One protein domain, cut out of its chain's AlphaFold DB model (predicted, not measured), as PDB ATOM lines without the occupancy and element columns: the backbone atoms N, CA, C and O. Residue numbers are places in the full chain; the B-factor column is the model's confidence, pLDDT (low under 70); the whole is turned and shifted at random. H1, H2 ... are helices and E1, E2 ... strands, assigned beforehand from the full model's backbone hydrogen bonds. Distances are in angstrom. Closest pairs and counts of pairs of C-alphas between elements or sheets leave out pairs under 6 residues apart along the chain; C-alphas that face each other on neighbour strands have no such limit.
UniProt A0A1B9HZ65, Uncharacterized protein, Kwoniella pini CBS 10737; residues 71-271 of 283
ATOM      1  N   ILE A  71     495.436 -24.891 674.210       95.00
ATOM      2  CA  ILE A  71     496.369 -24.993 673.084       95.00
ATOM      3  C   ILE A  71     496.867 -23.590 672.738       95.00
ATOM      4  O   ILE A  71     496.118 -22.740 672.255       95.00
ATOM      5  N   LEU A  72     498.147 -23.346 672.989       95.12
ATOM      6  CA  LEU A  72     498.837 -22.143 672.560       95.12
ATOM      7  C   LEU A  72     499.216 -22.277 671.087       95.12
ATOM      8  O   LEU A  72     499.991 -23.167 670.746       95.12
ATOM      9  N   PHE A  73     498.713 -21.381 670.250       93.56
ATOM     10  CA  PHE A  73     499.088 -21.213 668.854       93.56
ATOM     11  C   PHE A  73     500.091 -20.070 668.717       93.56
ATOM     12  O   PHE A  73     499.871 -18.976 669.234       93.56
ATOM     13  N   TYR A  74     501.173 -20.329 667.991       92.88
ATOM     14  CA  TYR A  74     502.142 -19.330 667.565       92.88
ATOM     15  C   TYR A  74     502.257 -19.357 666.039       92.88
ATOM     16  O   TYR A  74     503.081 -20.100 665.494       92.88
ATOM     17  N   PRO A  75     501.381 -18.616 665.345       88.88
ATOM     18  CA  PRO A  75     501.531 -18.327 663.932       88.88
ATOM     19  C   PRO A  75     502.672 -17.327 663.734       88.88
ATOM     20  O   PRO A  75     502.780 -16.336 664.458       88.88
ATOM     21  N   CYS A  76     503.531 -17.577 662.755       87.56
ATOM     22  CA  CYS A  76     504.662 -16.708 662.467       87.56
ATOM     23  C   CYS A  76     505.092 -16.776 661.003       87.56
ATOM     24  O   CYS A  76     504.964 -17.805 660.340       87.56
ATOM     25  N   GLN A  77     505.690 -15.692 660.520       87.31
ATOM     26  CA  GLN A  77     506.349 -15.671 659.221       87.31
ATOM     27  C   GLN A  77     507.732 -16.326 659.323       87.31
ATOM     28  O   GLN A  77     508.481 -16.023 660.249       87.31
ATOM     29  N   THR A  78     508.096 -17.187 658.372       88.31
ATOM     30  CA  THR A  78     509.429 -17.816 658.296       88.31
ATOM     31  C   THR A  78     510.263 -17.340 657.108       88.31
ATOM     32  O   THR A  78     511.479 -17.511 657.119       88.31
ATOM     33  N   SER A  79     509.652 -16.700 656.106       89.25
ATOM     34  CA  SER A  79     510.377 -16.025 655.019       89.25
ATOM     35  C   SER A  79     509.701 -14.716 654.605       89.25
ATOM     36  O   SER A  79     508.490 -14.591 654.753       89.25
ATOM     37  N   PRO A  80     510.435 -13.703 654.126       90.06
ATOM     38  CA  PRO A  80     509.843 -12.401 653.845       90.06
ATOM     39  C   PRO A  80     508.894 -12.430 652.652       90.06
ATOM     40  O   PRO A  80     509.037 -13.240 651.739       90.06
ATOM     41  N   ILE A  81     507.974 -11.469 652.638       86.06
ATOM     42  CA  ILE A  81     507.253 -11.094 651.429       86.06
ATOM     43  C   ILE A  81     508.224 -10.326 650.547       86.06
ATOM     44  O   ILE A  81     508.803  -9.330 650.984       86.06
ATOM     45  N   VAL A  82     508.389 -10.778 649.309       88.50
ATOM     46  CA  VAL A  82     509.336 -10.171 648.374       88.50
ATOM     47  C   VAL A  82     508.689  -9.906 647.027       88.50
ATOM     48  O   VAL A  82     507.927 -10.710 646.501       88.50
ATOM     49  N   LEU A  83     509.029  -8.770 646.431       86.88
ATOM     50  CA  LEU A  83     508.750  -8.494 645.030       86.88
ATOM     51  C   LEU A  83     509.830  -9.150 644.165       86.88
ATOM     52  O   LEU A  83     511.007  -8.793 644.250       86.88
ATOM     53  N   LYS A  84     509.425 -10.103 643.326       88.88
ATOM     54  CA  LYS A  84     510.282 -10.783 642.350       88.88
ATOM     55  C   LYS A  84     510.154 -10.120 640.991       88.88
ATOM     56  O   LYS A  84     509.043 -10.021 640.470       88.88
ATOM     57  N   ASP A  85     511.283  -9.700 640.432       88.19
ATOM     58  CA  ASP A  85     511.339  -9.150 639.079       88.19
ATOM     59  C   ASP A  85     510.970 -10.238 638.068       88.19
ATOM     60  O   ASP A  85     511.542 -11.330 638.071       88.19
ATOM     61  N   VAL A  86     509.970  -9.947 637.247       87.44
ATOM     62  CA  VAL A  86     509.458 -10.831 636.198       87.44
ATOM     63  C   VAL A  86     509.374 -10.097 634.862       87.44
ATOM     64  O   VAL A  86     508.642 -10.533 633.980       87.44
ATOM     65  N   SER A  87     510.098  -8.985 634.721       83.69
ATOM     66  CA  SER A  87     510.137  -8.182 633.499       83.69
ATOM     67  C   SER A  87     510.682  -8.999 632.324       83.69
ATOM     68  O   SER A  87     511.580  -9.835 632.486       83.69
ATOM     69  N   ASP A  88     510.150  -8.758 631.126       82.38
ATOM     70  CA  ASP A  88     510.737  -9.295 629.902       82.38
ATOM     71  C   ASP A  88     511.989  -8.481 629.530       82.38
ATOM     72  O   ASP A  88     512.075  -7.290 629.815       82.38
ATOM     73  N   ASP A  89     512.982  -9.119 628.897       76.50
ATOM     74  CA  ASP A  89     514.322  -8.521 628.708       76.50
ATOM     75  C   ASP A  89     514.322  -7.268 627.805       76.50
ATOM     76  O   ASP A  89     515.332  -6.576 627.718       76.50
ATOM     77  N   ASN A  90     513.200  -6.992 627.131       65.00
ATOM     78  CA  ASN A  90     513.037  -5.929 626.139       65.00
ATOM     79  C   ASN A  90     511.959  -4.894 626.510       65.00
ATOM     80  O   ASN A  90     511.640  -4.058 625.666       65.00
ATOM     81  N   ASP A  91     511.387  -4.949 627.717       66.50
ATOM     82  CA  ASP A  91     510.398  -3.961 628.156       66.50
ATOM     83  C   ASP A  91     511.055  -2.861 628.996       66.50
ATOM     84  O   ASP A  91     511.756  -3.123 629.975       66.50
ATOM     85  N   ASP A  92     510.756  -1.605 628.657       70.06
ATOM     86  CA  ASP A  92     511.156  -0.430 629.447       70.06
ATOM     87  C   ASP A  92     510.428  -0.367 630.807       70.06
ATOM     88  O   ASP A  92     510.753   0.448 631.674       70.06
ATOM     89  N   GLN A  93     509.430  -1.230 631.012       72.81
ATOM     90  CA  GLN A  93     508.616  -1.288 632.214       72.81
ATOM     91  C   GLN A  93     509.083  -2.421 633.129       72.81
ATOM     92  O   GLN A  93     509.026  -3.597 632.774       72.81
ATOM     93  N   SER A  94     509.494  -2.077 634.353       83.69
ATOM     94  CA  SER A  94     509.801  -3.093 635.361       83.69
ATOM     95  C   SER A  94     508.514  -3.679 635.950       83.69
ATOM     96  O   SER A  94     507.733  -2.965 636.586       83.69
ATOM     97  N   VAL A  95     508.303  -4.981 635.764       84.19
ATOM     98  CA  VAL A  95     507.136  -5.726 636.249       84.19
ATOM     99  C   VAL A  95     507.557  -6.685 637.358       84.19
ATOM    100  O   VAL A  95     508.489  -7.472 637.209       84.19
ATOM    101  N   TYR A  96     506.840  -6.641 638.479       86.12
ATOM    102  CA  TYR A  96     507.109  -7.460 639.656       86.12
ATOM    103  C   TYR A  96     505.933  -8.364 639.996       86.12
ATOM    104  O   TYR A  96     504.773  -7.980 639.867       86.12
ATOM    105  N   SER A  97     506.238  -9.557 640.495       84.44
ATOM    106  CA  SER A  97     505.269 -10.444 641.141       84.44
ATOM    107  C   SER A  97     505.478 -10.423 642.655       84.44
ATOM    108  O   SER A  97     506.620 -10.376 643.117       84.44
ATOM    109  N   LEU A  98     504.391 -10.437 643.430       82.00
ATOM    110  CA  LEU A  98     504.478 -10.560 644.887       82.00
ATOM    111  C   LEU A  98     504.643 -12.037 645.246       82.00
ATOM    112  O   LEU A  98     503.733 -12.838 645.035       82.00
ATOM    113  N   ASP A  99     505.798 -12.389 645.793       85.44
ATOM    114  CA  ASP A  99     505.965 -13.633 646.525       85.44
ATOM    115  C   ASP A  99     505.487 -13.395 647.961       85.44
ATOM    116  O   ASP A  99     506.088 -12.581 648.672       85.44
ATOM    117  N   PRO A 100     504.410 -14.063 648.403       78.56
ATOM    118  CA  PRO A 100     503.887 -13.877 649.747       78.56
ATOM    119  C   PRO A 100     504.839 -14.421 650.822       78.56
ATOM    120  O   PRO A 100     504.613 -14.186 652.007       78.56
ATOM    121  N   GLY A 101     505.881 -15.172 650.459       85.12
ATOM    122  CA  GLY A 101     506.714 -15.882 651.416       85.12
ATOM    123  C   GLY A 101     505.929 -16.954 652.175       85.12
ATOM    124  O   GLY A 101     504.768 -17.265 651.891       85.12
ATOM    125  N   GLU A 102     506.563 -17.511 653.194       83.44
ATOM    126  CA  GLU A 102     506.076 -18.661 653.944       83.44
ATOM    127  C   GLU A 102     505.644 -18.241 655.346       83.44
ATOM    128  O   GLU A 102     506.429 -17.701 656.132       83.44
ATOM    129  N   GLY A 103     504.375 -18.501 655.649       80.81
ATOM    130  CA  GLY A 103     503.849 -18.511 657.006       80.81
ATOM    131  C   GLY A 103     503.880 -19.932 657.559       80.81
ATOM    132  O   GLY A 103     503.639 -20.902 656.841       80.81
ATOM    133  N   ASN A 104     504.165 -20.062 658.845       83.62
ATOM    134  CA  ASN A 104     504.133 -21.329 659.552       83.62
ATOM    135  C   ASN A 104     503.462 -21.137 660.915       83.62
ATOM    136  O   ASN A 104     503.202 -20.019 661.356       83.62
ATOM    137  N   TYR A 105     503.156 -22.230 661.590       86.38
ATOM    138  CA  TYR A 105     502.600 -22.200 662.929       86.38
ATOM    139  C   TYR A 105     503.147 -23.361 663.725       86.38
ATOM    140  O   TYR A 105     503.335 -24.472 663.230       86.38
ATOM    141  N   ILE A 106     503.345 -23.101 665.004       89.75
ATOM    142  CA  ILE A 106     503.562 -24.147 665.986       89.75
ATOM    143  C   ILE A 106     502.507 -24.018 667.059       89.75
ATOM    144  O   ILE A 106     502.010 -22.931 667.353       89.75
ATOM    145  N   PHE A 107     502.156 -25.144 667.656       92.94
ATOM    146  CA  PHE A 107     501.204 -25.157 668.743       92.94
ATOM    147  C   PHE A 107     501.626 -26.143 669.816       92.94
ATOM    148  O   PHE A 107     502.403 -27.065 669.566       92.94
ATOM    149  N   ARG A 108     501.179 -25.895 671.044       94.38
ATOM    150  CA  ARG A 108     501.470 -26.750 672.194       94.38
ATOM    151  C   ARG A 108     500.445 -26.543 673.305       94.38
ATOM    152  O   ARG A 108     499.933 -25.435 673.439       94.38
ATOM    153  N   PRO A 109     500.183 -27.557 674.137       95.31
ATOM    154  CA  PRO A 109     499.391 -27.358 675.336       95.31
ATOM    155  C   PRO A 109     500.158 -26.506 676.360       95.31
ATOM    156  O   PRO A 109     501.382 -26.627 676.502       95.31
ATOM    157  N   ILE A 110     499.426 -25.650 677.065       94.50
ATOM    158  CA  ILE A 110     499.886 -24.811 678.176       94.50
ATOM    159  C   ILE A 110     498.892 -24.873 679.333       94.50
ATOM    160  O   ILE A 110     497.703 -25.142 679.138       94.50
ATOM    161  N   TYR A 111     499.373 -24.598 680.544       91.62
ATOM    162  CA  TYR A 111     498.491 -24.346 681.681       91.62
ATOM    163  C   TYR A 111     497.754 -23.025 681.465       91.62
ATOM    164  O   TYR A 111     498.327 -22.091 680.895       91.62
ATOM    165  N   SER A 112     496.505 -22.924 681.928       86.62
ATOM    166  CA  SER A 112     495.777 -21.663 681.816       86.62
ATOM    167  C   SER A 112     496.479 -20.591 682.665       86.62
ATOM    168  O   SER A 112     496.553 -20.719 683.893       86.62
ATOM    169  N   PRO A 113     497.017 -19.527 682.042       70.50
ATOM    170  CA  PRO A 113     497.921 -18.591 682.703       70.50
ATOM    171  C   PRO A 113     497.224 -17.700 683.729       70.50
ATOM    172  O   PRO A 113     497.870 -17.193 684.640       70.50
ATOM    173  N   ASN A 114     495.913 -17.513 683.584       67.69
ATOM    174  CA  ASN A 114     495.144 -16.596 684.418       67.69
ATOM    175  C   ASN A 114     494.550 -17.283 685.652       67.69
ATOM    176  O   ASN A 114     493.990 -16.607 686.510       67.69
ATOM    177  N   THR A 115     494.604 -18.615 685.721       64.12
ATOM    178  CA  THR A 115     493.658 -19.350 686.562       64.12
ATOM    179  C   THR A 115     494.176 -20.662 687.152       64.12
ATOM    180  O   THR A 115     493.652 -21.102 688.172       64.12
ATOM    181  N   THR A 116     495.217 -21.289 686.595       67.38
ATOM    182  CA  THR A 116     495.805 -22.499 687.191       67.38
ATOM    183  C   THR A 116     496.926 -22.123 688.168       67.38
ATOM    184  O   THR A 116     498.054 -21.828 687.757       67.38
ATOM    185  N   THR A 117     496.625 -22.150 689.472       75.50
ATOM    186  CA  THR A 117     497.644 -22.025 690.537       75.50
ATOM    187  C   THR A 117     498.691 -23.137 690.427       75.50
ATOM    188  O   THR A 117     498.459 -24.149 689.764       75.50
ATOM    189  N   ALA A 118     499.866 -22.968 691.044       78.00
ATOM    190  CA  ALA A 118     500.940 -23.961 690.955       78.00
ATOM    191  C   ALA A 118     500.485 -25.350 691.441       78.00
ATOM    192  O   ALA A 118     500.872 -26.361 690.861       78.00
ATOM    193  N   GLU A 119     499.608 -25.378 692.440       77.88
ATOM    194  CA  GLU A 119     499.035 -26.563 693.071       77.88
ATOM    195  C   GLU A 119     497.961 -27.237 692.206       77.88
ATOM    196  O   GLU A 119     497.735 -28.438 692.318       77.88
ATOM    197  N   GLN A 120     497.297 -26.477 691.331       76.62
ATOM    198  CA  GLN A 120     496.267 -26.976 690.413       76.62
ATOM    199  C   GLN A 120     496.845 -27.449 689.079       76.62
ATOM    200  O   GLN A 120     496.116 -27.992 688.244       76.62
ATOM    201  N   ARG A 121     498.146 -27.249 688.850       82.94
ATOM    202  CA  ARG A 121     498.819 -27.773 687.662       82.94
ATOM    203  C   ARG A 121     498.854 -29.306 687.727       82.94
ATOM    204  O   ARG A 121     499.115 -29.868 688.786       82.94
ATOM    205  N   PRO A 122     498.637 -29.993 686.595       81.69
ATOM    206  CA  PRO A 122     498.588 -29.437 685.243       81.69
ATOM    207  C   PRO A 122     497.183 -29.037 684.734       81.69
ATOM    208  O   PRO A 122     497.040 -28.706 683.559       81.69
ATOM    209  N   GLY A 123     496.160 -29.036 685.592       82.94
ATOM    210  CA  GLY A 123     494.754 -28.835 685.224       82.94
ATOM    211  C   GLY A 123     494.000 -30.155 685.037       82.94
ATOM    212  O   GLY A 123     494.604 -31.220 684.882       82.94
ATOM    213  N   ARG A 124     492.664 -30.094 685.064       86.50
ATOM    214  CA  ARG A 124     491.788 -31.281 685.113       86.50
ATOM    215  C   ARG A 124     491.888 -32.170 683.872       86.50
ATOM    216  O   ARG A 124     491.837 -33.387 684.007       86.50
ATOM    217  N   TYR A 125     492.046 -31.559 682.700       91.75
ATOM    218  CA  TYR A 125     492.001 -32.235 681.396       91.75
ATOM    219  C   TYR A 125     493.358 -32.264 680.679       91.75
ATOM    220  O   TYR A 125     493.442 -32.251 679.450       91.75
ATOM    221  N   TRP A 126     494.461 -32.230 681.436       93.38
ATOM    222  CA  TRP A 126     495.799 -32.142 680.848       93.38
ATOM    223  C   TRP A 126     496.140 -33.325 679.934       93.38
ATOM    224  O   TRP A 126     496.749 -33.141 678.881       93.38
ATOM    225  N   GLN A 127     495.742 -34.540 680.315       94.25
ATOM    226  CA  GLN A 127     496.033 -35.741 679.527       94.25
ATOM    227  C   GLN A 127     495.236 -35.759 678.220       94.25
ATOM    228  O   GLN A 127     495.762 -36.105 677.162       94.25
ATOM    229  N   GLU A 128     493.985 -35.312 678.272       95.00
ATOM    230  CA  GLU A 128     493.122 -35.136 677.115       95.00
ATOM    231  C   GLU A 128     493.693 -34.069 676.176       95.00
ATOM    232  O   GLU A 128     493.752 -34.293 674.967       95.00
ATOM    233  N   ALA A 129     494.205 -32.958 676.712       94.38
ATOM    234  CA  ALA A 129     494.871 -31.925 675.924       94.38
ATOM    235  C   ALA A 129     496.165 -32.420 675.259       94.38
ATOM    236  O   ALA A 129     496.404 -32.093 674.095       94.38
ATOM    237  N   LEU A 130     496.977 -33.236 675.943       94.62
ATOM    238  CA  LEU A 130     498.169 -33.861 675.354       94.62
ATOM    239  C   LEU A 130     497.800 -34.808 674.205       94.62
ATOM    240  O   LEU A 130     498.332 -34.665 673.103       94.62
ATOM    241  N   SER A 131     496.845 -35.716 674.427       93.88
ATOM    242  CA  SER A 131     496.382 -36.646 673.388       93.88
ATOM    243  C   SER A 131     495.744 -35.912 672.207       93.88
ATOM    244  O   SER A 131     495.915 -36.300 671.048       93.88
ATOM    245  N   PHE A 132     495.001 -34.840 672.480       94.56
ATOM    246  CA  PHE A 132     494.418 -34.007 671.441       94.56
ATOM    247  C   PHE A 132     495.497 -33.281 670.640       94.56
ATOM    248  O   PHE A 132     495.459 -33.331 669.416       94.56
ATOM    249  N   HIS A 133     496.498 -32.690 671.298       94.06
ATOM    250  CA  HIS A 133     497.647 -32.055 670.649       94.06
ATOM    251  C   HIS A 133     498.398 -33.009 669.702       94.06
ATOM    252  O   HIS A 133     498.712 -32.617 668.579       94.06
ATOM    253  N   GLU A 134     498.638 -34.258 670.105       90.81
ATOM    254  CA  GLU A 134     499.280 -35.260 669.238       90.81
ATOM    255  C   GLU A 134     498.455 -35.523 667.968       90.81
ATOM    256  O   GLU A 134     498.981 -35.462 666.855       90.81
ATOM    257  N   LYS A 135     497.135 -35.703 668.115       87.69
ATOM    258  CA  LYS A 135     496.208 -35.891 666.982       87.69
ATOM    259  C   LYS A 135     496.101 -34.651 666.099       87.69
ATOM    260  O   LYS A 135     495.963 -34.767 664.884       87.69
ATOM    261  N   LEU A 136     496.149 -33.459 666.695       87.69
ATOM    262  CA  LEU A 136     496.186 -32.207 665.950       87.69
ATOM    263  C   LEU A 136     497.421 -32.159 665.058       87.69
ATOM    264  O   LEU A 136     497.273 -31.784 663.903       87.69
ATOM    265  N   GLY A 137     498.591 -32.583 665.550       81.00
ATOM    266  CA  GLY A 137     499.825 -32.658 664.760       81.00
ATOM    267  C   GLY A 137     499.629 -33.426 663.456       81.00
ATOM    268  O   GLY A 137     499.895 -32.899 662.378       81.00
ATOM    269  N   GLU A 138     499.049 -34.621 663.543       76.62
ATOM    270  CA  GLU A 138     498.753 -35.456 662.376       76.62
ATOM    271  C   GLU A 138     497.753 -34.786 661.421       76.62
ATOM    272  O   GLU A 138     497.972 -34.740 660.211       76.62
ATOM    273  N   ILE A 139     496.668 -34.214 661.952       72.06
ATOM    274  CA  ILE A 139     495.608 -33.594 661.142       72.06
ATOM    275  C   ILE A 139     496.109 -32.327 660.443       72.06
ATOM    276  O   ILE A 139     495.789 -32.088 659.276       72.06
ATOM    277  N   PHE A 140     496.866 -31.494 661.154       74.06
ATOM    278  CA  PHE A 140     497.431 -30.251 660.644       74.06
ATOM    279  C   PHE A 140     498.510 -30.505 659.591       74.06
ATOM    280  O   PHE A 140     498.505 -29.827 658.565       74.06
ATOM    281  N   GLN A 141     499.322 -31.550 659.762       65.69
ATOM    282  CA  GLN A 141     500.342 -31.953 658.796       65.69
ATOM    283  C   GLN A 141     499.767 -32.627 657.535       65.69
ATOM    284  O   GLN A 141     500.359 -32.518 656.467       65.69
ATOM    285  N   GLN A 142     498.608 -33.294 657.629       51.72
ATOM    286  CA  GLN A 142     497.977 -34.008 656.503       51.72
ATOM    287  C   GLN A 142     497.113 -33.136 655.579       51.72
ATOM    288  O   GLN A 142     496.868 -33.530 654.440       51.72
ATOM    289  N   ARG A 143     496.628 -31.970 656.027       49.09
ATOM    290  CA  ARG A 143     495.966 -30.991 655.139       49.09
ATOM    291  C   ARG A 143     496.830 -29.750 655.021       49.09
ATOM    292  O   ARG A 143     496.563 -28.731 655.666       49.09
ATOM    293  N   THR A 144     497.877 -29.895 654.227       45.47
ATOM    294  CA  THR A 144     498.710 -28.811 653.732       45.47
ATOM    295  C   THR A 144     497.899 -27.944 652.758       45.47
ATOM    296  O   THR A 144     497.223 -28.435 651.857       45.47
ATOM    297  N   ASP A 145     498.029 -26.636 652.939       55.34
ATOM    298  CA  ASP A 145     498.169 -25.649 651.870       55.34
ATOM    299  C   ASP A 145     496.987 -25.144 651.034       55.34
ATOM    300  O   ASP A 145     497.067 -23.999 650.611       55.34
ATOM    301  N   GLU A 146     495.917 -25.882 650.742       54.50
ATOM    302  CA  GLU A 146     494.975 -25.401 649.701       54.50
ATOM    303  C   GLU A 146     494.125 -24.194 650.128       54.50
ATOM    304  O   GLU A 146     494.005 -23.241 649.364       54.50
ATOM    305  N   ALA A 147     493.588 -24.194 651.352       54.75
ATOM    306  CA  ALA A 147     492.791 -23.074 651.866       54.75
ATOM    307  C   ALA A 147     493.647 -21.811 652.052       54.75
ATOM    308  O   ALA A 147     493.309 -20.761 651.519       54.75
ATOM    309  N   VAL A 148     494.818 -21.949 652.688       55.75
ATOM    310  CA  VAL A 148     495.771 -20.842 652.875       55.75
ATOM    311  C   VAL A 148     496.259 -20.305 651.524       55.75
ATOM    312  O   VAL A 148     496.323 -19.097 651.340       55.75
ATOM    313  N   LYS A 149     496.524 -21.170 650.531       62.72
ATOM    314  CA  LYS A 149     496.888 -20.741 649.166       62.72
ATOM    315  C   LYS A 149     495.735 -20.051 648.435       62.72
ATOM    316  O   LYS A 149     495.974 -19.120 647.668       62.72
ATOM    317  N   GLN A 150     494.497 -20.503 648.627       61.66
ATOM    318  CA  GLN A 150     493.314 -19.886 648.025       61.66
ATOM    319  C   GLN A 150     493.025 -18.505 648.634       61.66
ATOM    320  O   GLN A 150     492.581 -17.599 647.932       61.66
ATOM    321  N   GLU A 151     493.338 -18.325 649.912       59.34
ATOM    322  CA  GLU A 151     493.160 -17.076 650.653       59.34
ATOM    323  C   GLU A 151     494.304 -16.087 650.399       59.34
ATOM    324  O   GLU A 151     494.036 -14.916 650.123       59.34
ATOM    325  N   ASP A 152     495.559 -16.557 650.354       64.69
ATOM    326  CA  ASP A 152     496.700 -15.774 649.864       64.69
ATOM    327  C   ASP A 152     496.383 -15.239 648.459       64.69
ATOM    328  O   ASP A 152     496.621 -14.067 648.175       64.69
ATOM    329  N   ARG A 153     495.756 -16.056 647.598       64.44
ATOM    330  CA  ARG A 153     495.296 -15.637 646.269       64.44
ATOM    331  C   ARG A 153     494.196 -14.572 646.319       64.44
ATOM    332  O   ARG A 153     494.323 -13.580 645.612       64.44
ATOM    333  N   ALA A 154     493.156 -14.738 647.135       63.41
ATOM    334  CA  ALA A 154     492.084 -13.745 647.256       63.41
ATOM    335  C   ALA A 154     492.607 -12.395 647.781       63.41
ATOM    336  O   ALA A 154     492.229 -11.329 647.292       63.41
ATOM    337  N   PHE A 155     493.534 -12.422 648.744       63.91
ATOM    338  CA  PHE A 155     494.152 -11.201 649.246       63.91
ATOM    339  C   PHE A 155     495.056 -10.552 648.198       63.91
ATOM    340  O   PHE A 155     494.965  -9.344 647.987       63.91
ATOM    341  N   LEU A 156     495.888 -11.345 647.518       65.25
ATOM    342  CA  LEU A 156     496.705 -10.904 646.392       65.25
ATOM    343  C   LEU A 156     495.830 -10.240 645.310       65.25
ATOM    344  O   LEU A 156     496.193  -9.177 644.808       65.25
ATOM    345  N   GLU A 157     494.660 -10.802 644.993       64.19
ATOM    346  CA  GLU A 157     493.711 -10.236 644.021       64.19
ATOM    347  C   GLU A 157     493.211  -8.841 644.452       64.19
ATOM    348  O   GLU A 157     493.136  -7.937 643.624       64.19
ATOM    349  N   THR A 158     493.007  -8.611 645.756       61.28
ATOM    350  CA  THR A 158     492.662  -7.279 646.303       61.28
ATOM    351  C   THR A 158     493.870  -6.381 646.609       61.28
ATOM    352  O   THR A 158     493.699  -5.198 646.907       61.28
ATOM    353  N   PHE A 159     495.104  -6.899 646.551       65.38
ATOM    354  CA  PHE A 159     496.321  -6.115 646.791       65.38
ATOM    355  C   PHE A 159     496.448  -5.013 645.738       65.38
ATOM    356  O   PHE A 159     496.650  -3.859 646.101       65.38
ATOM    357  N   GLY A 160     496.202  -5.325 644.460       59.53
ATOM    358  CA  GLY A 160     496.178  -4.324 643.387       59.53
ATOM    359  C   GLY A 160     495.145  -3.213 643.611       59.53
ATOM    360  O   GLY A 160     495.439  -2.040 643.400       59.53
ATOM    361  N   GLU A 161     493.962  -3.558 644.128       60.59
ATOM    362  CA  GLU A 161     492.908  -2.585 644.450       60.59
ATOM    363  C   GLU A 161     493.277  -1.688 645.639       60.59
ATOM    364  O   GLU A 161     492.923  -0.510 645.663       60.59
ATOM    365  N   ARG A 162     494.016  -2.213 646.625       58.97
ATOM    366  CA  ARG A 162     494.443  -1.447 647.806       58.97
ATOM    367  C   ARG A 162     495.564  -0.466 647.487       58.97
ATOM    368  O   ARG A 162     495.555   0.635 648.037       58.97
ATOM    369  N   ILE A 163     496.484  -0.811 646.587       57.19
ATOM    370  CA  ILE A 163     497.583   0.101 646.240       57.19
ATOM    371  C   ILE A 163     497.120   1.275 645.362       57.19
ATOM    372  O   ILE A 163     497.702   2.357 645.422       57.19
ATOM    373  N   ASN A 164     495.989   1.144 644.659       53.84
ATOM    374  CA  ASN A 164     495.344   2.266 643.961       53.84
ATOM    375  C   ASN A 164     494.959   3.451 644.865       53.84
ATOM    376  O   ASN A 164     494.586   4.506 644.359       53.84
ATOM    377  N   SER A 165     495.052   3.308 646.191       61.50
ATOM    378  CA  SER A 165     494.859   4.411 647.136       61.50
ATOM    379  C   SER A 165     496.057   5.372 647.253       61.50
ATOM    380  O   SER A 165     495.984   6.330 648.020       61.50
ATOM    381  N   GLY A 166     497.128   5.163 646.474       66.00
ATOM    382  CA  GLY A 166     498.314   6.030 646.463       66.00
ATOM    383  C   GLY A 166     499.341   5.698 647.548       66.00
ATOM    384  O   GLY A 166     500.209   6.519 647.839       66.00
ATOM    385  N   ASP A 167     499.243   4.513 648.153       74.62
ATOM    386  CA  ASP A 167     500.247   4.008 649.088       74.62
ATOM    387  C   ASP A 167     501.576   3.717 648.365       74.62
ATOM    388  O   ASP A 167     501.596   3.212 647.238       74.62
ATOM    389  N   ASP A 168     502.703   3.950 649.042       84.88
ATOM    390  CA  ASP A 168     503.986   3.414 648.590       84.88
ATOM    391  C   ASP A 168     504.041   1.883 648.769       84.88
ATOM    392  O   ASP A 168     503.226   1.260 649.467       84.88
ATOM    393  N   ILE A 169     505.002   1.237 648.103       86.31
ATOM    394  CA  ILE A 169     505.150  -0.220 648.193       86.31
ATOM    395  C   ILE A 169     505.395  -0.684 649.644       86.31
ATOM    396  O   ILE A 169     504.731  -1.634 650.069       86.31
ATOM    397  N   PRO A 170     506.261  -0.035 650.449       89.81
ATOM    398  CA  PRO A 170     506.432  -0.384 651.857       89.81
ATOM    399  C   PRO A 170     505.134  -0.384 652.680       89.81
ATOM    400  O   PRO A 170     504.864  -1.341 653.408       89.81
ATOM    401  N   ALA A 171     504.309   0.664 652.586       86.75
ATOM    402  CA  ALA A 171     503.032   0.753 653.292       86.75
ATOM    403  C   ALA A 171     502.072  -0.356 652.852       86.75
ATOM    404  O   ALA A 171     501.416  -0.984 653.688       86.75
ATOM    405  N   SER A 172     502.056  -0.651 651.556       83.75
ATOM    406  CA  SER A 172     501.248  -1.715 650.970       83.75
ATOM    407  C   SER A 172     501.654  -3.097 651.489       83.75
ATOM    408  O   SER A 172     500.800  -3.872 651.924       83.75
ATOM    409  N   ILE A 173     502.959  -3.387 651.545       86.56
ATOM    410  CA  ILE A 173     503.485  -4.642 652.100       86.56
ATOM    411  C   ILE A 173     503.192  -4.745 653.606       86.56
ATOM    412  O   ILE A 173     502.773  -5.805 654.068       86.56
ATOM    413  N   ARG A 174     503.305  -3.659 654.389       88.31
ATOM    414  CA  ARG A 174     502.905  -3.671 655.816       88.31
ATOM    415  C   ARG A 174     501.421  -3.995 655.996       88.31
ATOM    416  O   ARG A 174     501.062  -4.797 656.860       88.31
ATOM    417  N   LYS A 175     500.548  -3.401 655.172       84.31
ATOM    418  CA  LYS A 175     499.109  -3.717 655.167       84.31
ATOM    419  C   LYS A 175     498.868  -5.185 654.805       84.31
ATOM    420  O   LYS A 175     498.014  -5.813 655.431       84.31
ATOM    421  N   TYR A 176     499.634  -5.733 653.859       82.19
ATOM    422  CA  TYR A 176     499.592  -7.153 653.511       82.19
ATOM    423  C   TYR A 176     499.984  -8.030 654.706       82.19
ATOM    424  O   TYR A 176     499.209  -8.906 655.075       82.19
ATOM    425  N   TYR A 177     501.123  -7.772 655.364       84.25
ATOM    426  CA  TYR A 177     501.554  -8.534 656.545       84.25
ATOM    427  C   TYR A 177     500.470  -8.584 657.623       84.25
ATOM    428  O   TYR A 177     500.128  -9.658 658.119       84.25
ATOM    429  N   LYS A 178     499.887  -7.423 657.951       83.88
ATOM    430  CA  LYS A 178     498.831  -7.325 658.962       83.88
ATOM    431  C   LYS A 178     497.596  -8.136 658.575       83.88
ATOM    432  O   LYS A 178     497.083  -8.892 659.395       83.88
ATOM    433  N   ALA A 179     497.117  -7.973 657.346       80.44
ATOM    434  CA  ALA A 179     495.911  -8.653 656.899       80.44
ATOM    435  C   ALA A 179     496.116 -10.166 656.769       80.44
ATOM    436  O   ALA A 179     495.252 -10.928 657.192       80.44
ATOM    437  N   ARG A 180     497.275 -10.604 656.259       79.06
ATOM    438  CA  ARG A 180     497.628 -12.024 656.195       79.06
ATOM    439  C   ARG A 180     497.700 -12.641 657.585       79.06
ATOM    440  O   ARG A 180     497.138 -13.709 657.773       79.06
ATOM    441  N   SER A 181     498.318 -11.968 658.561       80.62
ATOM    442  CA  SER A 181     498.358 -12.457 659.948       80.62
ATOM    443  C   SER A 181     496.951 -12.653 660.514       80.62
ATOM    444  O   SER A 181     496.644 -13.732 661.003       80.62
ATOM    445  N   GLN A 182     496.077 -11.648 660.389       81.69
ATOM    446  CA  GLN A 182     494.695 -11.729 660.881       81.69
ATOM    447  C   GLN A 182     493.918 -12.866 660.215       81.69
ATOM    448  O   GLN A 182     493.263 -13.658 660.887       81.69
ATOM    449  N   HIS A 183     494.032 -12.973 658.893       77.50
ATOM    450  CA  HIS A 183     493.373 -14.023 658.132       77.50
ATOM    451  C   HIS A 183     493.876 -15.414 658.540       77.50
ATOM    452  O   HIS A 183     493.102 -16.357 658.702       77.50
ATOM    453  N   PHE A 184     495.187 -15.552 658.712       77.81
ATOM    454  CA  PHE A 184     495.802 -16.806 659.110       77.81
ATOM    455  C   PHE A 184     495.329 -17.251 660.499       77.81
ATOM    456  O   PHE A 184     494.993 -18.423 660.683       77.81
ATOM    457  N   ASP A 185     495.209 -16.316 661.443       83.81
ATOM    458  CA  ASP A 185     494.653 -16.574 662.773       83.81
ATOM    459  C   ASP A 185     493.198 -17.050 662.688       83.81
ATOM    460  O   ASP A 185     492.834 -18.050 663.313       83.81
ATOM    461  N   GLU A 186     492.372 -16.375 661.881       83.56
ATOM    462  CA  GLU A 186     490.960 -16.710 661.654       83.56
ATOM    463  C   GLU A 186     490.778 -18.099 661.023       83.56
ATOM    464  O   GLU A 186     489.941 -18.896 661.472       83.56
ATOM    465  N   ALA A 187     491.587 -18.430 660.017       80.00
ATOM    466  CA  ALA A 187     491.573 -19.736 659.367       80.00
ATOM    467  C   ALA A 187     491.999 -20.843 660.343       80.00
ATOM    468  O   ALA A 187     491.330 -21.880 660.466       80.00
ATOM    469  N   LEU A 188     493.080 -20.605 661.094       83.50
ATOM    470  CA  LEU A 188     493.607 -21.537 662.083       83.50
ATOM    471  C   LEU A 188     492.594 -21.783 663.205       83.50
ATOM    472  O   LEU A 188     492.337 -22.941 663.549       83.50
ATOM    473  N   ILE A 189     491.948 -20.733 663.726       86.00
ATOM    474  CA  ILE A 189     490.963 -20.898 664.795       86.00
ATOM    475  C   ILE A 189     489.671 -21.551 664.312       86.00
ATOM    476  O   ILE A 189     489.106 -22.390 665.015       86.00
ATOM    477  N   THR A 190     489.207 -21.223 663.107       87.50
ATOM    478  CA  THR A 190     488.019 -21.855 662.516       87.50
ATOM    479  C   THR A 190     488.242 -23.354 662.365       87.50
ATOM    480  O   THR A 190     487.413 -24.169 662.781       87.50
ATOM    481  N   ARG A 191     489.412 -23.730 661.843       85.50
ATOM    482  CA  ARG A 191     489.815 -25.127 661.716       85.50
ATOM    483  C   ARG A 191     489.947 -25.809 663.076       85.50
ATOM    484  O   ARG A 191     489.437 -26.915 663.242       85.50
ATOM    485  N   PHE A 192     490.588 -25.161 664.046       90.12
ATOM    486  CA  PHE A 192     490.727 -25.703 665.393       90.12
ATOM    487  C   PHE A 192     489.371 -25.936 666.062       90.12
ATOM    488  O   PHE A 192     489.141 -27.028 666.568       90.12
ATOM    489  N   LYS A 193     488.450 -24.964 666.009       91.38
ATOM    490  CA  LYS A 193     487.088 -25.096 666.551       91.38
ATOM    491  C   LYS A 193     486.354 -26.283 665.944       91.38
ATOM    492  O   LYS A 193     485.793 -27.086 666.679       91.38
ATOM    493  N   LYS A 194     486.420 -26.439 664.619       90.38
ATOM    494  CA  LYS A 194     485.824 -27.587 663.931       90.38
ATOM    495  C   LYS A 194     486.377 -28.913 664.458       90.38
ATOM    496  O   LYS A 194     485.602 -29.797 664.801       90.38
ATOM    497  N   ILE A 195     487.701 -29.039 664.565       90.69
ATOM    498  CA  ILE A 195     488.332 -30.268 665.064       90.69
ATOM    499  C   ILE A 195     488.003 -30.493 666.548       90.69
ATOM    500  O   ILE A 195     487.728 -31.624 666.943       90.69
ATOM    501  N   ARG A 196     487.999 -29.432 667.366       92.81
ATOM    502  CA  ARG A 196     487.608 -29.469 668.785       92.81
ATOM    503  C   ARG A 196     486.194 -30.040 668.921       92.81
ATOM    504  O   ARG A 196     486.015 -30.977 669.690       92.81
ATOM    505  N   THR A 197     485.254 -29.578 668.098       93.25
ATOM    506  CA  THR A 197     483.879 -30.092 668.067       93.25
ATOM    507  C   THR A 197     483.768 -31.526 667.572       93.25
ATOM    508  O   THR A 197     483.154 -32.364 668.222       93.25
ATOM    509  N   GLU A 198     484.429 -31.877 666.470       93.31
ATOM    510  CA  GLU A 198     484.423 -33.254 665.952       93.31
ATOM    511  C   GLU A 198     484.995 -34.280 666.945       93.31
ATOM    512  O   GLU A 198     484.724 -35.479 666.837       93.31
ATOM    513  N   LYS A 199     485.818 -33.826 667.895       93.38
ATOM    514  CA  LYS A 199     486.438 -34.662 668.927       93.38
ATOM    515  C   LYS A 199     485.791 -34.521 670.307       93.38
ATOM    516  O   LYS A 199     486.280 -35.173 671.224       93.38
ATOM    517  N   ASN A 200     484.698 -33.763 670.444       94.19
ATOM    518  CA  ASN A 200     484.014 -33.480 671.715       94.19
ATOM    519  C   ASN A 200     484.955 -32.890 672.785       94.19
ATOM    520  O   ASN A 200     484.968 -33.325 673.936       94.19
ATOM    521  N   MET A 201     485.802 -31.943 672.379       94.69
ATOM    522  CA  MET A 201     486.817 -31.302 673.220       94.69
ATOM    523  C   MET A 201     486.411 -29.874 673.640       94.69
ATOM    524  O   MET A 201     487.237 -29.121 674.164       94.69
ATOM    525  N   GLU A 202     485.159 -29.461 673.404       91.94
ATOM    526  CA  GLU A 202     484.650 -28.111 673.696       91.94
ATOM    527  C   GLU A 202     484.746 -27.701 675.160       91.94
ATOM    528  O   GLU A 202     484.928 -26.526 675.427       91.94
ATOM    529  N   ASP A 203     484.717 -28.633 676.101       90.25
ATOM    530  CA  ASP A 203     484.788 -28.303 677.532       90.25
ATOM    531  C   ASP A 203     486.109 -28.754 678.173       90.25
ATOM    532  O   ASP A 203     486.265 -28.708 679.390       90.25
ATOM    533  N   MET A 204     487.063 -29.229 677.362       92.00
ATOM    534  CA  MET A 204     488.279 -29.894 677.847       92.00
ATOM    535  C   MET A 204     489.573 -29.179 677.473       92.00
ATOM    536  O   MET A 204     490.601 -29.423 678.104       92.00
ATOM    537  N   VAL A 205     489.565 -28.322 676.449       92.94
ATOM    538  CA  VAL A 205     490.782 -27.624 676.022       92.94
ATOM    539  C   VAL A 205     490.482 -26.289 675.356       92.94
ATOM    540  O   VAL A 205     489.874 -26.248 674.294       92.94
ATOM    541  N   GLY A 206     490.946 -25.194 675.945       92.19
ATOM    542  CA  GLY A 206     490.840 -23.868 675.347       92.19
ATOM    543  C   GLY A 206     491.904 -23.609 674.282       92.19
ATOM    544  O   GLY A 206     492.663 -24.500 673.887       92.19
ATOM    545  N   TRP A 207     492.005 -22.366 673.820       93.50
ATOM    546  CA  TRP A 207     493.081 -21.944 672.921       93.50
ATOM    547  C   TRP A 207     493.554 -20.526 673.230       93.50
ATOM    548  O   TRP A 207     492.826 -19.716 673.801       93.50
ATOM    549  N   LYS A 208     494.779 -20.203 672.813       92.94
ATOM    550  CA  LYS A 208     495.335 -18.851 672.900       92.94
ATOM    551  C   LYS A 208     496.297 -18.591 671.751       92.94
ATOM    552  O   LYS A 208     497.031 -19.495 671.374       92.94
ATOM    553  N   PHE A 209     496.324 -17.363 671.245       92.25
ATOM    554  CA  PHE A 209     497.329 -16.912 670.285       92.25
ATOM    555  C   PHE A 209     498.419 -16.092 670.969       92.25
ATOM    556  O   PHE A 209     498.154 -15.345 671.914       92.25
ATOM    557  N   VAL A 210     499.638 -16.239 670.466       92.94
ATOM    558  CA  VAL A 210     500.778 -15.353 670.712       92.94
ATOM    559  C   VAL A 210     501.435 -15.041 669.379       92.94
ATOM    560  O   VAL A 210     501.425 -15.885 668.489       92.94
ATOM    561  N   HIS A 211     502.014 -13.850 669.249       90.06
ATOM    562  CA  HIS A 211     502.652 -13.396 668.006       90.06
ATOM    563  C   HIS A 211     504.127 -13.041 668.200       90.06
ATOM    564  O   HIS A 211     504.759 -12.476 667.312       90.06
ATOM    565  N   ASP A 212     504.684 -13.390 669.357       91.88
ATOM    566  CA  ASP A 212     506.073 -13.164 669.707       91.88
ATOM    567  C   ASP A 212     506.695 -14.424 670.321       91.88
ATOM    568  O   ASP A 212     506.063 -15.187 671.066       91.88
ATOM    569  N   THR A 213     507.965 -14.640 669.981       92.88
ATOM    570  CA  THR A 213     508.735 -15.807 670.420       92.88
ATOM    571  C   THR A 213     508.861 -15.860 671.941       92.88
ATOM    572  O   THR A 213     508.778 -16.946 672.517       92.88
ATOM    573  N   ASP A 214     509.025 -14.711 672.595       93.25
ATOM    574  CA  ASP A 214     509.240 -14.641 674.039       93.25
ATOM    575  C   ASP A 214     508.010 -15.135 674.798       93.25
ATOM    576  O   ASP A 214     508.116 -16.022 675.649       93.25
ATOM    577  N   SER A 215     506.822 -14.643 674.450       93.31
ATOM    578  CA  SER A 215     505.568 -15.133 675.013       93.31
ATOM    579  C   SER A 215     505.406 -16.621 674.745       93.31
ATOM    580  O   SER A 215     505.123 -17.373 675.679       93.31
ATOM    581  N   TYR A 216     505.654 -17.086 673.512       93.69
ATOM    582  CA  TYR A 216     505.558 -18.511 673.191       93.69
ATOM    583  C   TYR A 216     506.428 -19.382 674.101       93.69
ATOM    584  O   TYR A 216     505.959 -20.416 674.580       93.69
ATOM    585  N   GLN A 217     507.677 -18.990 674.351       94.31
ATOM    586  CA  GLN A 217     508.618 -19.799 675.125       94.31
ATOM    587  C   GLN A 217     508.350 -19.753 676.634       94.31
ATOM    588  O   GLN A 217     508.599 -20.742 677.331       94.31
ATOM    589  N   ASN A 218     507.808 -18.637 677.128       94.31
ATOM    590  CA  ASN A 218     507.650 -18.379 678.557       94.31
ATOM    591  C   ASN A 218     506.349 -18.920 679.174       94.31
ATOM    592  O   ASN A 218     506.281 -19.037 680.397       94.31
ATOM    593  N   TYR A 219     505.337 -19.302 678.383       92.69
ATOM    594  CA  TYR A 219     504.167 -20.002 678.937       92.69
ATOM    595  C   TYR A 219     504.545 -21.364 679.533       92.69
ATOM    596  O   TYR A 219     505.329 -22.116 678.956       92.69
ATOM    597  N   GLU A 220     503.937 -21.725 680.661       91.25
ATOM    598  CA  GLU A 220     504.172 -23.020 681.302       91.25
ATOM    599  C   GLU A 220     503.348 -24.142 680.637       91.25
ATOM    600  O   GLU A 220     502.171 -23.927 680.334       91.25
ATOM    601  N   PRO A 221     503.915 -25.345 680.421       92.50
ATOM    602  CA  PRO A 221     505.305 -25.722 680.688       92.50
ATOM    603  C   PRO A 221     506.262 -25.077 679.681       92.50
ATOM    604  O   PRO A 221     505.999 -25.124 678.482       92.50
ATOM    605  N   ARG A 222     507.367 -24.477 680.134       93.06
ATOM    606  CA  ARG A 222     508.296 -23.772 679.228       93.06
ATOM    607  C   ARG A 222     508.821 -24.680 678.122       93.06
ATOM    608  O   ARG A 222     509.182 -25.832 678.366       93.06
ATOM    609  N   LYS A 223     508.896 -24.148 676.902       93.75
ATOM    610  CA  LYS A 223     509.376 -24.902 675.741       93.75
ATOM    611  C   LYS A 223     510.066 -23.988 674.739       93.75
ATOM    612  O   LYS A 223     509.493 -22.987 674.323       93.75
ATOM    613  N   SER A 224     511.277 -24.358 674.328       93.69
ATOM    614  CA  SER A 224     511.972 -23.693 673.226       93.69
ATOM    615  C   SER A 224     511.298 -23.999 671.890       93.69
ATOM    616  O   SER A 224     510.570 -24.987 671.748       93.69
ATOM    617  N   LEU A 225     511.585 -23.176 670.882       91.44
ATOM    618  CA  LEU A 225     511.182 -23.485 669.513       91.44
ATOM    619  C   LEU A 225     511.799 -24.822 669.054       91.44
ATOM    620  O   LEU A 225     512.896 -25.178 669.507       91.44
ATOM    621  N   PRO A 226     511.115 -25.572 668.170       89.06
ATOM    622  CA  PRO A 226     511.694 -26.752 667.544       89.06
ATOM    623  C   PRO A 226     513.011 -26.422 666.819       89.06
ATOM    624  O   PRO A 226     513.130 -25.340 666.237       89.06
ATOM    625  N   PRO A 227     513.996 -27.339 666.797       87.62
ATOM    626  CA  PRO A 227     515.223 -27.141 666.030       87.62
ATOM    627  C   PRO A 227     514.924 -26.842 664.557       87.62
ATOM    628  O   PRO A 227     514.105 -27.517 663.937       87.62
ATOM    629  N   GLY A 228     515.588 -25.828 663.998       84.62
ATOM    630  CA  GLY A 228     515.385 -25.392 662.611       84.62
ATOM    631  C   GLY A 228     514.166 -24.491 662.388       84.62
ATOM    632  O   GLY A 228     514.047 -23.909 661.314       84.62
ATOM    633  N   PHE A 229     513.296 -24.312 663.387       86.06
ATOM    634  CA  PHE A 229     512.190 -23.365 663.303       86.06
ATOM    635  C   PHE A 229     512.672 -21.953 663.651       86.06
ATOM    636  O   PHE A 229     513.031 -21.675 664.797       86.06
ATOM    637  N   ARG A 230     512.686 -21.060 662.656       89.50
ATOM    638  CA  ARG A 230     513.172 -19.682 662.791       89.50
ATOM    639  C   ARG A 230     512.106 -18.688 662.313       89.50
ATOM    640  O   ARG A 230     512.068 -18.375 661.125       89.50
ATOM    641  N   PRO A 231     511.242 -18.205 663.220       92.06
ATOM    642  CA  PRO A 231     510.369 -17.069 662.955       92.06
ATOM    643  C   PRO A 231     511.191 -15.836 662.591       92.06
ATOM    644  O   PRO A 231     512.243 -15.601 663.190       92.06
ATOM    645  N   MET A 232     510.692 -15.034 661.658       92.88
ATOM    646  CA  MET A 232     511.215 -13.696 661.428       92.88
ATOM    647  C   MET A 232     510.886 -12.796 662.614       92.88
ATOM    648  O   MET A 232     509.760 -12.781 663.116       92.88
ATOM    649  N   THR A 233     511.866 -12.011 663.037       91.62
ATOM    650  CA  THR A 233     511.655 -10.932 664.004       91.62
ATOM    651  C   THR A 233     510.969  -9.729 663.344       91.62
ATOM    652  O   THR A 233     511.094  -9.543 662.129       91.62
ATOM    653  N   PRO A 234     510.274  -8.871 664.117       89.50
ATOM    654  CA  PRO A 234     509.720  -7.623 663.591       89.50
ATOM    655  C   PRO A 234     510.766  -6.751 662.882       89.50
ATOM    656  O   PRO A 234     510.477  -6.184 661.830       89.50
ATOM    657  N   ASP A 235     511.993  -6.710 663.407       92.31
ATOM    658  CA  ASP A 235     513.099  -5.943 662.824       92.31
ATOM    659  C   ASP A 235     513.563  -6.520 661.481       92.31
ATOM    660  O   ASP A 235     513.835  -5.768 660.550       92.31
ATOM    661  N   GLU A 236     513.617  -7.848 661.340       93.81
ATOM    662  CA  GLU A 236     513.928  -8.492 660.056       93.81
ATOM    663  C   GLU A 236     512.836  -8.232 659.019       93.81
ATOM    664  O   GLU A 236     513.145  -7.960 657.860       93.81
ATOM    665  N   VAL A 237     511.564  -8.287 659.425       91.38
ATOM    666  CA  VAL A 237     510.440  -7.949 658.544       91.38
ATOM    667  C   VAL A 237     510.558  -6.501 658.070       91.38
ATOM    668  O   VAL A 237     510.489  -6.239 656.871       91.38
ATOM    669  N   GLU A 238     510.792  -5.558 658.980       93.50
ATOM    670  CA  GLU A 238     510.904  -4.140 658.630       93.50
ATOM    671  C   GLU A 238     512.159  -3.838 657.792       93.50
ATOM    672  O   GLU A 238     512.107  -3.017 656.871       93.50
ATOM    673  N   ALA A 239     513.275  -4.531 658.042       94.06
ATOM    674  CA  ALA A 239     514.482  -4.430 657.225       94.06
ATOM    675  C   ALA A 239     514.238  -4.894 655.779       94.06
ATOM    676  O   ALA A 239     514.748  -4.278 654.841       94.06
ATOM    677  N   GLU A 240     513.433  -5.941 655.586       93.31
ATOM    678  CA  GLU A 240     513.053  -6.419 654.254       93.31
ATOM    679  C   GLU A 240     512.100  -5.456 653.544       93.31
ATOM    680  O   GLU A 240     512.328  -5.095 652.388       93.31
ATOM    681  N   ILE A 241     511.098  -4.937 654.252       92.31
ATOM    682  CA  ILE A 241     510.181  -3.916 653.724       92.31
ATOM    683  C   ILE A 241     510.944  -2.649 653.309       92.31
ATOM    684  O   ILE A 241     510.656  -2.047 652.272       92.31
ATOM    685  N   SER A 242     511.959  -2.266 654.086       93.38
ATOM    686  CA  SER A 242     512.784  -1.082 653.836       93.38
ATOM    687  C   SER A 242     513.577  -1.146 652.527       93.38
ATOM    688  O   SER A 242     513.964  -0.096 652.010       93.38
ATOM    689  N   ARG A 243     513.779  -2.335 651.936       92.75
ATOM    690  CA  ARG A 243     514.418  -2.478 650.612       92.75
ATOM    691  C   ARG A 243     513.618  -1.816 649.494       92.75
ATOM    692  O   ARG A 243     514.195  -1.419 648.487       92.75
ATOM    693  N   TYR A 244     512.313  -1.657 649.694       90.81
ATOM    694  CA  TYR A 244     511.402  -1.034 648.737       90.81
ATOM    695  C   TYR A 244     511.168   0.453 649.017       90.81
ATOM    696  O   TYR A 244     510.241   1.055 648.479       90.81
ATOM    697  N   LYS A 245     511.980   1.075 649.881       91.19
ATOM    698  CA  LYS A 245     511.850   2.499 650.187       91.19
ATOM    699  C   LYS A 245     511.961   3.338 648.912       91.19
ATOM    700  O   LYS A 245     512.925   3.224 648.160       91.19
ATOM    701  N   GLY A 246     510.971   4.204 648.700       86.94
ATOM    702  CA  GLY A 246     510.879   5.063 647.518       86.94
ATOM    703  C   GLY A 246     510.341   4.365 646.268       86.94
ATOM    704  O   GLY A 246     510.211   5.023 645.243       86.94
ATOM    705  N   TRP A 247     510.029   3.067 646.330       87.88
ATOM    706  CA  TRP A 247     509.373   2.368 645.232       87.88
ATOM    707  C   TRP A 247     507.868   2.650 645.269       87.88
ATOM    708  O   TRP A 247     507.231   2.565 646.326       87.88
ATOM    709  N   THR A 248     507.292   2.936 644.108       83.88
ATOM    710  CA  THR A 248     505.852   3.156 643.932       83.88
ATOM    711  C   THR A 248     505.309   2.227 642.855       83.88
ATOM    712  O   THR A 248     506.064   1.688 642.043       83.88
ATOM    713  N   LEU A 249     503.993   2.025 642.822       77.75
ATOM    714  CA  LEU A 249     503.396   1.371 641.664       77.75
ATOM    715  C   LEU A 249     503.453   2.277 640.437       77.75
ATOM    716  O   LEU A 249     503.305   3.495 640.534       77.75
ATOM    717  N   GLY A 250     503.674   1.651 639.286       73.50
ATOM    718  CA  GLY A 250     503.400   2.246 637.987       73.50
ATOM    719  C   GLY A 250     501.911   2.197 637.656       73.50
ATOM    720  O   GLY A 250     501.095   1.716 638.440       73.50
ATOM    721  N   ASP A 251     501.558   2.682 636.470       71.44
ATOM    722  CA  ASP A 251     500.179   2.653 635.985       71.44
ATOM    723  C   ASP A 251     499.676   1.207 635.838       71.44
ATOM    724  O   ASP A 251     500.123   0.462 634.964       71.44
ATOM    725  N   ILE A 252     498.746   0.807 636.709       65.75
ATOM    726  CA  ILE A 252     498.185  -0.547 636.729       65.75
ATOM    727  C   ILE A 252     496.985  -0.730 635.789       65.75
ATOM    728  O   ILE A 252     496.421  -1.822 635.737       65.75
ATOM    729  N   THR A 253     496.569   0.311 635.057       61.66
ATOM    730  CA  THR A 253     495.447   0.226 634.102       61.66
ATOM    731  C   THR A 253     495.813  -0.538 632.826       61.66
ATOM    732  O   THR A 253     494.928  -1.024 632.121       61.66
ATOM    733  N   LEU A 254     497.113  -0.718 632.572       57.41
ATOM    734  CA  LEU A 254     497.670  -1.504 631.473       57.41
ATOM    735  C   LEU A 254     498.629  -2.573 632.021       57.41
ATOM    736  O   LEU A 254     499.842  -2.457 631.843       57.41
ATOM    737  N   PRO A 255     498.135  -3.616 632.714       59.47
ATOM    738  CA  PRO A 255     499.013  -4.651 633.233       59.47
ATOM    739  C   PRO A 255     499.618  -5.432 632.059       59.47
ATOM    740  O   PRO A 255     498.955  -6.267 631.439       59.47
ATOM    741  N   VAL A 256     500.887  -5.158 631.748       62.72
ATOM    742  CA  VAL A 256     501.672  -5.981 630.827       62.72
ATOM    743  C   VAL A 256     501.828  -7.341 631.489       62.72
ATOM    744  O   VAL A 256     502.417  -7.470 632.562       62.72
ATOM    745  N   ARG A 257     501.234  -8.367 630.880       69.00
ATOM    746  CA  ARG A 257     501.401  -9.743 631.336       69.00
ATOM    747  C   ARG A 257     502.754 -10.239 630.825       69.00
ATOM    748  O   ARG A 257     502.871 -10.393 629.609       69.00
ATOM    749  N   PRO A 258     503.731 -10.535 631.699       68.88
ATOM    750  CA  PRO A 258     505.028 -11.013 631.245       68.88
ATOM    751  C   PRO A 258     504.883 -12.315 630.466       68.88
ATOM    752  O   PRO A 258     504.164 -13.226 630.894       68.88
ATOM    753  N   SER A 259     505.582 -12.433 629.341       70.38
ATOM    754  CA  SER A 259     505.524 -13.636 628.505       70.38
ATOM    755  C   SER A 259     506.120 -14.865 629.210       70.38
ATOM    756  O   SER A 259     505.703 -16.000 628.957       70.38
ATOM    757  N   LYS A 260     507.050 -14.638 630.148       69.56
ATOM    758  CA  LYS A 260     507.795 -15.671 630.881       69.56
ATOM    759  C   LYS A 260     507.036 -16.327 632.043       69.56
ATOM    760  O   LYS A 260     507.483 -17.370 632.522       69.56
ATOM    761  N   VAL A 261     505.900 -15.785 632.504       67.44
ATOM    762  CA  VAL A 261     505.209 -16.292 633.710       67.44
ATOM    763  C   VAL A 261     503.741 -16.627 633.437       67.44
ATOM    764  O   VAL A 261     502.947 -15.799 632.994       67.44
ATOM    765  N   LYS A 262     503.339 -17.870 633.736       60.78
ATOM    766  CA  LYS A 262     501.952 -18.339 633.591       60.78
ATOM    767  C   LYS A 262     501.171 -18.184 634.900       60.78
ATOM    768  O   LYS A 262     501.007 -19.145 635.639       60.78
ATOM    769  N   GLY A 263     500.624 -16.991 635.133       62.81
ATOM    770  CA  GLY A 263     499.694 -16.722 636.239       62.81
ATOM    771  C   GLY A 263     500.349 -16.151 637.501       62.81
ATOM    772  O   GLY A 263     501.557 -16.257 637.695       62.81
ATOM    773  N   GLY A 264     499.524 -15.515 638.333       63.44
ATOM    774  CA  GLY A 264     499.954 -14.647 639.431       63.44
ATOM    775  C   GLY A 264     499.493 -13.209 639.201       63.44
ATOM    776  O   GLY A 264     498.988 -12.886 638.123       63.44
ATOM    777  N   LEU A 265     499.636 -12.363 640.221       69.00
ATOM    778  CA  LEU A 265     499.457 -10.924 640.059       69.00
ATOM    779  C   LEU A 265     500.787 -10.256 639.770       69.00
ATOM    780  O   LEU A 265     501.815 -10.590 640.364       69.00
ATOM    781  N   TYR A 266     500.716  -9.305 638.851       78.31
ATOM    782  CA  TYR A 266     501.851  -8.563 638.353       78.31
ATOM    783  C   TYR A 266     501.580  -7.087 638.545       78.31
ATOM    784  O   TYR A 266     500.485  -6.604 638.248       78.31
ATOM    785  N   PHE A 267     502.588  -6.389 639.032       77.75
ATOM    786  CA  PHE A 267     502.502  -4.979 639.333       77.75
ATOM    787  C   PHE A 267     503.635  -4.276 638.596       77.75
ATOM    788  O   PHE A 267     504.799  -4.635 638.799       77.75
ATOM    789  N   PRO A 268     503.334  -3.298 637.732       79.19
ATOM    790  CA  PRO A 268     504.364  -2.397 637.258       79.19
ATOM    791  C   PRO A 268     504.887  -1.588 638.442       79.19
ATOM    792  O   PRO A 268     504.115  -1.137 639.291       79.19
ATOM    793  N   VAL A 269     506.200  -1.410 638.513       82.31
ATOM    794  CA  VAL A 269     506.862  -0.713 639.616       82.31
ATOM    795  C   VAL A 269     507.740   0.393 639.066       82.31
ATOM    796  O   VAL A 269     508.545   0.176 638.162       82.31
ATOM    797  N   ILE A 270     507.621   1.570 639.669       81.25
ATOM    798  CA  ILE A 270     508.540   2.682 639.471       81.25
ATOM    799  C   ILE A 270     509.531   2.640 640.630       81.25
ATOM    800  O   ILE A 270     509.172   2.789 641.800       81.25
ATOM    801  N   LYS A 271     510.795   2.391 640.301       83.44
ATOM    802  CA  LYS A 271     511.893   2.494 641.263       83.44
ATOM    803  C   LYS A 271     512.285   3.965 641.387       83.44
ATOM    804  O   LYS A 271     512.228   4.671 640.378       83.44
TER     805      LYS A 271
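This is residues 71 to 271 of the 283 residues of an uncharacterized protein of Kwoniella pini CBS 10737 (UniProt A0A1B9HZ65). Two small sheets, E4 E1 E5 and E2 E3 E6, follow one another along a rod, and the long helix H3 runs over one face of the first sheet, along its strands, with its first residues reaching toward the second sheet. H1 and H3 cover one face of the first sheet and the short helix H4 the other, while H2 folds back on H3 as a helical hairpin and H5 packs on residues 169 to 174 of H3. The 201 printed residues hold five named helices and six named strands, in the order E1 E2 E3 E4 H1 H2 H3 E5 H4 H5 E6; the class is mixed, helices and strands. The first sheet is mixed, the second antiparallel. The whole is loose, with a radius of gyration of the C-alphas of 20.7 A and spans of 69 by 33 by 31 A.

E1, residues 71 to 77, begins at C-alpha 71 (496.369, -24.993, 673.084) and is 19.5 A long. E4 is residues 103 to 110, 22.4 A, and E5 residues 206 to 209. H1 is residues 126 to 142, 24.5 A; H3, residues 169 to 198, measures 42.9 A from C-alpha 169 (505.150, -0.220, 648.193). H4 is residues 213 to 218. H2 is residues 146 to 163, 25.9 A, with a kink of 27 degrees near residue 157; H5 is residues 234 to 244, 16.3 A. E2 is residues 82 to 85, E3 residues 95 to 99, and E6 residues 266 to 270, ending at C-alpha 270 (508.540, 2.682, 639.471).

In the order E4 E1 E5, E1 is antiparallel to E4, with N 74 and O 106 2.8 A apart, and parallel to E5, with N 73 and O 208 2.8 A apart. H3 lies over E1 at a height over the sheet of 8.9 A; the closest C-alphas are those of Pro 75 and Asp 185, 7.2 A. On the same face H1 lies over E4, along the strands. H4 is on the opposite face, over E1. H2 and H3 touch at a shallow tilt of 30 degrees, opposite ways, closest at the C-alphas of Ile 163 and Ser 172, 6.3 A. H5 touches H3 at a steep tilt of 44 degrees, closest at the C-alphas of Pro 170 and Ile 241, 5.5 A. The strongly twisted sheet E2 E3 E6 holds the hairpin E2 and E3, with N 84 and O 97 2.8 A apart; E6 is antiparallel to E3, with N 267 and O 96 2.8 A apart. H2 and H5 only graze this sheet. Every O i to N i+4 pair is within hydrogen-bond range in H1, H3 and H4, against 12 of 14 in H2 and 5 of 7 in H5.

The C-alphas farthest apart, those of Asn 90 and Glu 119, are 71.4 A apart. The printed part has no cut. The links E4 to H1, H4 to H5 and H5 to E6 are long. Residues 141 to 146 stand free. Mean pLDDT of the printed part is 81.6; 44 residues are under 70, among them residues 141 to 166.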